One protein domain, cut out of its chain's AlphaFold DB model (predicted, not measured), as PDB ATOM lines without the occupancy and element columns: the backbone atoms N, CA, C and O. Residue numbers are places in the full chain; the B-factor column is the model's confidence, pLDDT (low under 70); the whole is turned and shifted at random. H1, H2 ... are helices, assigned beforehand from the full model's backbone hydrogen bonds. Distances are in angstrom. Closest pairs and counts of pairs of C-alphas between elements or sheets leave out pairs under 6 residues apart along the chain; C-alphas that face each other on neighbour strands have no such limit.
ATOM      1  N   LYS A  44       6.424   2.679  34.686       98.25
ATOM      2  CA  LYS A  44       5.444   1.635  35.009       98.25
ATOM      3  C   LYS A  44       4.264   1.654  34.042       98.25
ATOM      4  O   LYS A  44       3.866   0.597  33.575       98.25
ATOM      5  N   HIS A  45       3.719   2.832  33.750       98.12
ATOM      6  CA  HIS A  45       2.590   2.967  32.833       98.12
ATOM      7  C   HIS A  45       2.974   2.543  31.408       98.12
ATOM      8  O   HIS A  45       2.232   1.800  30.782       98.12
ATOM      9  N   ALA A  46       4.171   2.904  30.932       98.31
ATOM     10  CA  ALA A  46       4.686   2.437  29.645       98.31
ATOM     11  C   ALA A  46       4.775   0.901  29.573       98.31
ATOM     12  O   ALA A  46       4.400   0.320  28.564       98.31
ATOM     13  N   HIS A  47       5.219   0.238  30.646       98.50
ATOM     14  CA  HIS A  47       5.228  -1.228  30.708       98.50
ATOM     15  C   HIS A  47       3.811  -1.821  30.685       98.50
ATOM     16  O   HIS A  47       3.575  -2.831  30.034       98.50
ATOM     17  N   GLU A  48       2.860  -1.218  31.399       98.50
ATOM     18  CA  GLU A  48       1.463  -1.677  31.393       98.50
ATOM     19  C   GLU A  48       0.835  -1.539  29.993       98.50
ATOM     20  O   GLU A  48       0.093  -2.415  29.557       98.50
ATOM     21  N   GLU A  49       1.172  -0.476  29.260       98.31
ATOM     22  CA  GLU A  49       0.746  -0.264  27.871       98.31
ATOM     23  C   GLU A  49       1.445  -1.219  26.884       98.31
ATOM     24  O   GLU A  49       0.830  -1.627  25.903       98.31
ATOM     25  N   GLU A  50       2.695  -1.617  27.141       98.69
ATOM     26  CA  GLU A  50       3.410  -2.642  26.360       98.69
ATOM     27  C   GLU A  50       2.764  -4.028  26.518       98.69
ATOM     28  O   GLU A  50       2.601  -4.753  25.534       98.69
ATOM     29  N   ASP A  51       2.332  -4.377  27.734       98.56
ATOM     30  CA  ASP A  51       1.595  -5.620  27.983       98.56
ATOM     31  C   ASP A  51       0.278  -5.653  27.180       98.56
ATOM     32  O   ASP A  51      -0.029  -6.660  26.537       98.56
ATOM     33  N   LEU A  52      -0.473  -4.541  27.162       98.19
ATOM     34  CA  LEU A  52      -1.720  -4.409  26.394       98.19
ATOM     35  C   LEU A  52      -1.483  -4.417  24.878       98.19
ATOM     36  O   LEU A  52      -2.219  -5.078  24.145       98.19
ATOM     37  N   LEU A  53      -0.429  -3.742  24.409       98.62
ATOM     38  CA  LEU A  53      -0.011  -3.768  23.007       98.62
ATOM     39  C   LEU A  53       0.207  -5.207  22.525       98.62
ATOM     40  O   LEU A  53      -0.335  -5.595  21.493       98.62
ATOM     41  N   HIS A  54       0.932  -6.019  23.297       98.62
ATOM     42  CA  HIS A  54       1.189  -7.423  22.955       98.62
ATOM     43  C   HIS A  54      -0.084  -8.282  22.931       98.62
ATOM     44  O   HIS A  54      -0.187  -9.245  22.167       98.62
ATOM     45  N   GLU A  55      -1.062  -7.979  23.787       98.12
ATOM     46  CA  GLU A  55      -2.367  -8.646  23.757       98.12
ATOM     47  C   GLU A  55      -3.141  -8.317  22.475       98.12
ATOM     48  O   GLU A  55      -3.674  -9.229  21.836       98.12
ATOM     49  N   ASP A  56      -3.155  -7.049  22.060       98.00
ATOM     50  CA  ASP A  56      -3.818  -6.624  20.827       98.00
ATOM     51  C   ASP A  56      -3.091  -7.115  19.564       98.00
ATOM     52  O   ASP A  56      -3.748  -7.515  18.602       98.00
ATOM     53  N   GLU A  57      -1.757  -7.169  19.559       98.19
ATOM     54  CA  GLU A  57      -0.978  -7.759  18.459       98.19
ATOM     55  C   GLU A  57      -1.331  -9.237  18.247       98.19
ATOM     56  O   GLU A  57      -1.593  -9.661  17.119       98.19
ATOM     57  N   LYS A  58      -1.433 -10.018  19.330       97.38
ATOM     58  CA  LYS A  58      -1.887 -11.417  19.259       97.38
ATOM     59  C   LYS A  58      -3.329 -11.542  18.784       97.38
ATOM     60  O   LYS A  58      -3.655 -12.476  18.056       97.38
ATOM     61  N   LEU A  59      -4.210 -10.641  19.218       94.62
ATOM     62  CA  LEU A  59      -5.602 -10.641  18.775       94.62
ATOM     63  C   LEU A  59      -5.703 -10.340  17.275       94.62
ATOM     64  O   LEU A  59      -6.519 -10.951  16.583       94.62
ATOM     65  N   LEU A  60      -4.873  -9.424  16.772       95.44
ATOM     66  CA  LEU A  60      -4.788  -9.123  15.350       95.44
ATOM     67  C   LEU A  60      -4.287 -10.335  14.557       95.44
ATOM     68  O   LEU A  60      -4.903 -10.679  13.552       95.44
ATOM     69  N   GLU A  61      -3.236 -11.008  15.030       95.31
ATOM     70  CA  GLU A  61      -2.714 -12.238  14.414       95.31
ATOM     71  C   GLU A  61      -3.798 -13.327  14.345       95.31
ATOM     72  O   GLU A  61      -4.089 -13.849  13.268       95.31
ATOM     73  N   GLU A  62      -4.491 -13.600  15.456       93.69
ATOM     74  CA  GLU A  62      -5.576 -14.589  15.501       93.69
ATOM     75  C   GLU A  62      -6.731 -14.221  14.553       93.69
ATOM     76  O   GLU A  62      -7.321 -15.094  13.913       93.69
ATOM     77  N   TYR A  63      -7.055 -12.930  14.428       90.12
ATOM     78  CA  TYR A  63      -8.048 -12.455  13.468       90.12
ATOM     79  C   TYR A  63      -7.611 -12.689  12.017       90.12
ATOM     80  O   TYR A  63      -8.420 -13.127  11.196       90.12
ATOM     81  N   GLU A  64      -6.356 -12.386  11.688       90.06
ATOM     82  CA  GLU A  64      -5.811 -12.548  10.340       90.06
ATOM     83  C   GLU A  64      -5.733 -14.024   9.928       90.06
ATOM     84  O   GLU A  64      -6.029 -14.357   8.775       90.06
ATOM     85  N   GLU A  65      -5.414 -14.917  10.867       93.31
ATOM     86  CA  GLU A  65      -5.390 -16.364  10.643       93.31
ATOM     87  C   GLU A  65      -6.796 -16.988  10.594       93.31
ATOM     88  O   GLU A  65      -7.064 -17.876   9.774       93.31
ATOM     89  N   HIS A  66      -7.720 -16.511  11.434       90.31
ATOM     90  CA  HIS A  66      -9.036 -17.123  11.644       90.31
ATOM     91  C   HIS A  66     -10.204 -16.119  11.550       90.31
ATOM     92  O   HIS A  66     -11.051 -16.048  12.451       90.31
ATOM     93  N   PRO A  67     -10.366 -15.388  10.429       84.56
ATOM     94  CA  PRO A  67     -11.309 -14.265  10.340       84.56
ATOM     95  C   PRO A  67     -12.777 -14.671  10.560       84.56
ATOM     96  O   PRO A  67     -13.594 -13.886  11.038       84.56
ATOM     97  N   PHE A  68     -13.133 -15.922  10.259       83.75
ATOM     98  CA  PHE A  68     -14.486 -16.462  10.433       83.75
ATOM     99  C   PHE A  68     -14.897 -16.672  11.903       83.75
ATOM    100  O   PHE A  68     -16.098 -16.750  12.170       83.75
ATOM    101  N   TYR A  69     -13.959 -16.731  12.858       84.62
ATOM    102  CA  TYR A  69     -14.277 -16.804  14.295       84.62
ATOM    103  C   TYR A  69     -14.809 -15.482  14.854       84.62
ATOM    104  O   TYR A  69     -15.572 -15.481  15.819       84.62
ATOM    105  N   PHE A  70     -14.482 -14.371  14.199       81.19
ATOM    106  CA  PHE A  70     -14.833 -13.022  14.637       81.19
ATOM    107  C   PHE A  70     -16.062 -12.454  13.905       81.19
ATOM    108  O   PHE A  70     -16.403 -11.280  14.049       81.19
ATOM    109  N   GLY A  71     -16.776 -13.280  13.131       76.56
ATOM    110  CA  GLY A  71     -17.969 -12.869  12.392       76.56
ATOM    111  C   GLY A  71     -17.654 -11.843  11.300       76.56
ATOM    112  O   GLY A  71     -16.651 -11.950  10.610       76.56
ATOM    113  N   GLY A  72     -18.511 -10.831  11.130       66.69
ATOM    114  CA  GLY A  72     -18.323  -9.740  10.161       66.69
ATOM    115  C   GLY A  72     -17.113  -8.825  10.410       66.69
ATOM    116  O   GLY A  72     -17.109  -7.742   9.840       66.69
ATOM    117  N   GLY A  73     -16.168  -9.233  11.267       63.19
ATOM    118  CA  GLY A  73     -14.711  -9.027  11.295       63.19
ATOM    119  C   GLY A  73     -14.083  -7.641  11.141       63.19
ATOM    120  O   GLY A  73     -13.097  -7.331  11.805       63.19
ATOM    121  N   GLN A  74     -14.651  -6.781  10.306       71.06
ATOM    122  CA  GLN A  74     -14.120  -5.460  10.009       71.06
ATOM    123  C   GLN A  74     -14.089  -4.555  11.251       71.06
ATOM    124  O   GLN A  74     -13.158  -3.769  11.402       71.06
ATOM    125  N   ASP A  75     -15.073  -4.691  12.144       83.62
ATOM    126  CA  ASP A  75     -15.148  -3.917  13.388       83.62
ATOM    127  C   ASP A  75     -13.995  -4.291  14.332       83.62
ATOM    128  O   ASP A  75     -13.189  -3.429  14.680       83.62
ATOM    129  N   THR A  76     -13.827  -5.588  14.621       86.00
ATOM    130  CA  THR A  76     -12.750  -6.122  15.471       86.00
ATOM    131  C   THR A  76     -11.372  -5.715  14.963       86.00
ATOM    132  O   THR A  76     -10.613  -5.115  15.713       86.00
ATOM    133  N   GLN A  77     -11.068  -5.949  13.682       90.06
ATOM    134  CA  GLN A  77      -9.758  -5.606  13.119       90.06
ATOM    135  C   GLN A  77      -9.463  -4.105  13.225       90.06
ATOM    136  O   GLN A  77      -8.363  -3.705  13.600       90.06
ATOM    137  N   SER A  78     -10.445  -3.260  12.893       91.50
ATOM    138  CA  SER A  78     -10.263  -1.809  12.937       91.50
ATOM    139  C   SER A  78     -10.067  -1.287  14.362       91.50
ATOM    140  O   SER A  78      -9.244  -0.397  14.572       91.50
ATOM    141  N   HIS A  79     -10.772  -1.869  15.335       91.50
ATOM    142  CA  HIS A  79     -10.613  -1.549  16.746       91.50
ATOM    143  C   HIS A  79      -9.251  -1.994  17.277       91.50
ATOM    144  O   HIS A  79      -8.553  -1.173  17.864       91.50
ATOM    145  N   THR A  80      -8.831  -3.231  17.004       95.19
ATOM    146  CA  THR A  80      -7.520  -3.742  17.426       95.19
ATOM    147  C   THR A  80      -6.378  -2.906  16.843       95.19
ATOM    148  O   THR A  80      -5.496  -2.473  17.576       95.19
ATOM    149  N   LEU A  81      -6.433  -2.552  15.554       96.31
ATOM    150  CA  LEU A  81      -5.440  -1.659  14.940       96.31
ATOM    151  C   LEU A  81      -5.434  -0.252  15.555       96.31
ATOM    152  O   LEU A  81      -4.385   0.386  15.645       96.31
ATOM    153  N   ALA A  82      -6.597   0.274  15.942       96.62
ATOM    154  CA  ALA A  82      -6.674   1.571  16.604       96.62
ATOM    155  C   ALA A  82      -6.057   1.525  18.010       96.62
ATOM    156  O   ALA A  82      -5.354   2.466  18.379       96.62
ATOM    157  N   ASN A  83      -6.288   0.444  18.757       97.50
ATOM    158  CA  ASN A  83      -5.702   0.254  20.079       97.50
ATOM    159  C   ASN A  83      -4.181   0.098  20.006       97.50
ATOM    160  O   ASN A  83      -3.492   0.823  20.715       97.50
ATOM    161  N   ILE A  84      -3.657  -0.727  19.089       98.50
ATOM    162  CA  ILE A  84      -2.209  -0.881  18.846       98.50
ATOM    163  C   ILE A  84      -1.548   0.492  18.683       98.50
ATOM    164  O   ILE A  84      -0.674   0.869  19.462       98.50
ATOM    165  N   HIS A  85      -2.048   1.311  17.751       98.31
ATOM    166  CA  HIS A  85      -1.506   2.654  17.532       98.31
ATOM    167  C   HIS A  85      -1.642   3.580  18.751       98.31
ATOM    168  O   HIS A  85      -0.871   4.533  18.906       98.31
ATOM    169  N   GLN A  86      -2.670   3.385  19.578       98.25
ATOM    170  CA  GLN A  86      -2.881   4.184  20.779       98.25
ATOM    171  C   GLN A  86      -1.908   3.783  21.893       98.25
ATOM    172  O   GLN A  86      -1.357   4.676  22.544       98.25
ATOM    173  N   HIS A  87      -1.666   2.486  22.078       98.12
ATOM    174  CA  HIS A  87      -0.688   1.956  23.023       98.12
ATOM    175  C   HIS A  87       0.725   2.410  22.642       98.12
ATOM    176  O   HIS A  87       1.398   3.036  23.459       98.12
ATOM    177  N   GLU A  88       1.128   2.273  21.372       98.50
ATOM    178  CA  GLU A  88       2.429   2.754  20.870       98.50
ATOM    179  C   GLU A  88       2.677   4.237  21.191       98.50
ATOM    180  O   GLU A  88       3.718   4.610  21.739       98.50
ATOM    181  N   LYS A  89       1.696   5.104  20.904       98.31
ATOM    182  CA  LYS A  89       1.792   6.542  21.208       98.31
ATOM    183  C   LYS A  89       1.876   6.823  22.701       98.31
ATOM    184  O   LYS A  89       2.504   7.802  23.109       98.31
ATOM    185  N   THR A  90       1.183   6.029  23.506       97.44
ATOM    186  CA  THR A  90       1.155   6.210  24.956       97.44
ATOM    187  C   THR A  90       2.502   5.817  25.554       97.44
ATOM    188  O   THR A  90       3.075   6.625  26.283       97.44
ATOM    189  N   ILE A  91       3.066   4.681  25.129       98.44
ATOM    190  CA  ILE A  91       4.419   4.230  25.481       98.44
ATOM    191  C   ILE A  91       5.456   5.304  25.129       98.44
ATOM    192  O   ILE A  91       6.220   5.722  25.998       98.44
ATOM    193  N   GLU A  92       5.464   5.804  23.888       98.19
ATOM    194  CA  GLU A  92       6.417   6.840  23.455       98.19
ATOM    195  C   GLU A  92       6.333   8.087  24.345       98.19
ATOM    196  O   GLU A  92       7.344   8.594  24.844       98.19
ATOM    197  N   LYS A  93       5.112   8.569  24.580       96.88
ATOM    198  CA  LYS A  93       4.858   9.767  25.379       96.88
ATOM    199  C   LYS A  93       5.286   9.579  26.839       96.88
ATOM    200  O   LYS A  93       5.859  10.498  27.423       96.88
ATOM    201  N   ASP A  94       5.016   8.429  27.442       97.38
ATOM    202  CA  ASP A  94       5.375   8.188  28.839       97.38
ATOM    203  C   ASP A  94       6.886   8.026  29.013       97.38
ATOM    204  O   ASP A  94       7.467   8.610  29.930       97.38
ATOM    205  N   LEU A  95       7.562   7.345  28.086       98.00
ATOM    206  CA  LEU A  95       9.023   7.274  28.088       98.00
ATOM    207  C   LEU A  95       9.664   8.661  27.930       98.00
ATOM    208  O   LEU A  95      10.635   8.964  28.630       98.00
ATOM    209  N   LEU A  96       9.094   9.529  27.087       97.81
ATOM    210  CA  LEU A  96       9.537  10.918  26.954       97.81
ATOM    211  C   LEU A  96       9.376  11.696  28.270       97.81
ATOM    212  O   LEU A  96      10.318  12.356  28.711       97.81
ATOM    213  N   HIS A  97       8.228  11.581  28.943       95.81
ATOM    214  CA  HIS A  97       8.027  12.227  30.245       95.81
ATOM    215  C   HIS A  97       8.997  11.704  31.315       95.81
ATOM    216  O   HIS A  97       9.546  12.488  32.095       95.81
ATOM    217  N   ALA A  98       9.254  10.393  31.349       96.44
ATOM    218  CA  ALA A  98      10.249   9.817  32.249       96.44
ATOM    219  C   ALA A  98      11.650  10.397  31.979       96.44
ATOM    220  O   ALA A  98      12.384  10.717  32.917       96.44
ATOM    221  N   GLU A  99      12.030  10.572  30.711       97.31
ATOM    222  CA  GLU A  99      13.306  11.185  30.333       97.31
ATOM    223  C   GLU A  99      13.397  12.662  30.751       97.31
ATOM    224  O   GLU A  99      14.423  13.095  31.285       97.31
ATOM    225  N   ASP A 100      12.328  13.432  30.566       95.31
ATOM    226  CA  ASP A 100      12.289  14.840  30.960       95.31
ATOM    227  C   ASP A 100      12.455  15.010  32.474       95.31
ATOM    228  O   ASP A 100      13.258  15.834  32.926       95.31
ATOM    229  N   HIS A 101      11.810  14.164  33.278       95.06
ATOM    230  CA  HIS A 101      12.013  14.169  34.727       95.06
ATOM    231  C   HIS A 101      13.421  13.710  35.144       95.06
ATOM    232  O   HIS A 101      13.990  14.284  36.078       95.06
ATOM    233  N   LYS A 102      14.045  12.762  34.426       95.69
ATOM    234  CA  LYS A 102      15.467  12.409  34.634       95.69
ATOM    235  C   LYS A 102      16.376  13.620  34.406       95.69
ATOM    236  O   LYS A 102      17.262  13.883  35.220       95.69
ATOM    237  N   LYS A 103      16.140  14.399  33.343       94.50
ATOM    238  CA  LYS A 103      16.898  15.633  33.058       94.50
ATOM    239  C   LYS A 103      16.726  16.674  34.166       94.50
ATOM    240  O   LYS A 103      17.713  17.297  34.559       94.50
ATOM    241  N   MET A 104      15.514  16.836  34.701       91.75
ATOM    242  CA  MET A 104      15.240  17.772  35.802       91.75
ATOM    243  C   MET A 104      15.990  17.401  37.090       91.75
ATOM    244  O   MET A 104      16.514  18.292  37.761       91.75
ATOM    245  N   MET A 105      16.110  16.107  37.417       92.00
ATOM    246  CA  MET A 105      16.925  15.655  38.555       92.00
ATOM    247  C   MET A 105      18.407  16.010  38.377       92.00
ATOM    248  O   MET A 105      19.001  16.613  39.266       92.00
ATOM    249  N   ILE A 106      18.979  15.719  37.204       90.25
ATOM    250  CA  ILE A 106      20.396  15.999  36.910       90.25
ATOM    251  C   ILE A 106      20.691  17.507  36.990       90.25
ATOM    252  O   ILE A 106      21.699  17.923  37.559       90.25
ATOM    253  N   GLN A 107      19.801  18.343  36.444       85.62
ATOM    254  CA  GLN A 107      19.946  19.801  36.497       85.62
ATOM    255  C   GLN A 107      19.889  20.340  37.931       85.62
ATOM    256  O   GLN A 107      20.677  21.223  38.283       85.62
ATOM    257  N   LYS A 108      18.991  19.797  38.765       78.44
ATOM    258  CA  LYS A 108      18.889  20.160  40.183       78.44
ATOM    259  C   LYS A 108      20.198  19.875  40.918       78.44
ATOM    260  O   LYS A 108      20.691  20.775  41.587       78.44
ATOM    261  N   ASP A 109      20.769  18.686  40.731       72.31
ATOM    262  CA  ASP A 109      22.005  18.274  41.403       72.31
ATOM    263  C   ASP A 109      23.187  19.171  40.998       72.31
ATOM    264  O   ASP A 109      23.933  19.638  41.856       72.31
ATOM    265  N   SER A 110      23.284  19.529  39.710       65.56
ATOM    266  CA  SER A 110      24.325  20.434  39.190       65.56
ATOM    267  C   SER A 110      24.212  21.899  39.638       65.56
ATOM    268  O   SER A 110      25.152  22.665  39.454       65.56
ATOM    269  N   SER A 111      23.061  22.309  40.187       63.12
ATOM    270  CA  SER A 111      22.818  23.683  40.661       63.12
ATOM    271  C   SER A 111      23.082  23.855  42.162       63.12
ATOM    272  O   SER A 111      22.954  24.961  42.687       63.12
ATOM    273  N   THR A 112      23.381  22.759  42.863       59.84
ATOM    274  CA  THR A 112      23.665  22.722  44.307       59.84
ATOM    275  C   THR A 112      25.153  22.617  44.651       59.84
ATOM    276  O   THR A 112      25.477  22.646  45.839       59.84
TER     277      THR A 112
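AT A GLANCE: This is residues 44 to 112 of the 113 residues of an uncharacterized protein of Nitrosomonas sp. Nm84 (UniProt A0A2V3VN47). A long, uneven helical hairpin: H1 and the longer H3 run side by side in opposite ways, with the short H2 at the turn. Residues 99 to 112, mostly the far end of H3, stick out beyond H1 and add to the length. The printed part has 69 residues with three named helices, H1, H2, H3 in chain order, and no named strand; its class is all helix. It is extended, with a radius of gyration of the C-alphas of 18.2 A and spans of 64 by 15 by 12 A.

IN THESE COORDINATES: H1, residues 44 to 65, starts with C-alpha 44 at (5.444, 1.635, 35.009) and is 32.2 A long. H2 is residues 67 to 70, 5.7 A long. H3, residues 74 to 110, is 54.8 A long and ends with C-alpha 110 at (24.325, 20.434, 39.190).

HOW THE PARTS SIT: H1 and H3 touch at a shallow tilt of 22 degrees, opposite ways; their closest C-alphas, of Ala 46 and Ile 91, are 4.5 A apart. H2 is close to but not clearly touching H1, closest C-alphas Tyr 63 and Phe 70 at 6.9 A. In H1 and H3 every O i to N i+4 pair is within hydrogen-bond range; H2 is too short for one.

THE WHOLE: The C-alphas farthest apart, of Phe 68 and Thr 112, are 64.3 A apart. The printed part has no cut, and both links are tight. The pLDDT is under 70 at residues 72 to 73 and 110 to 112.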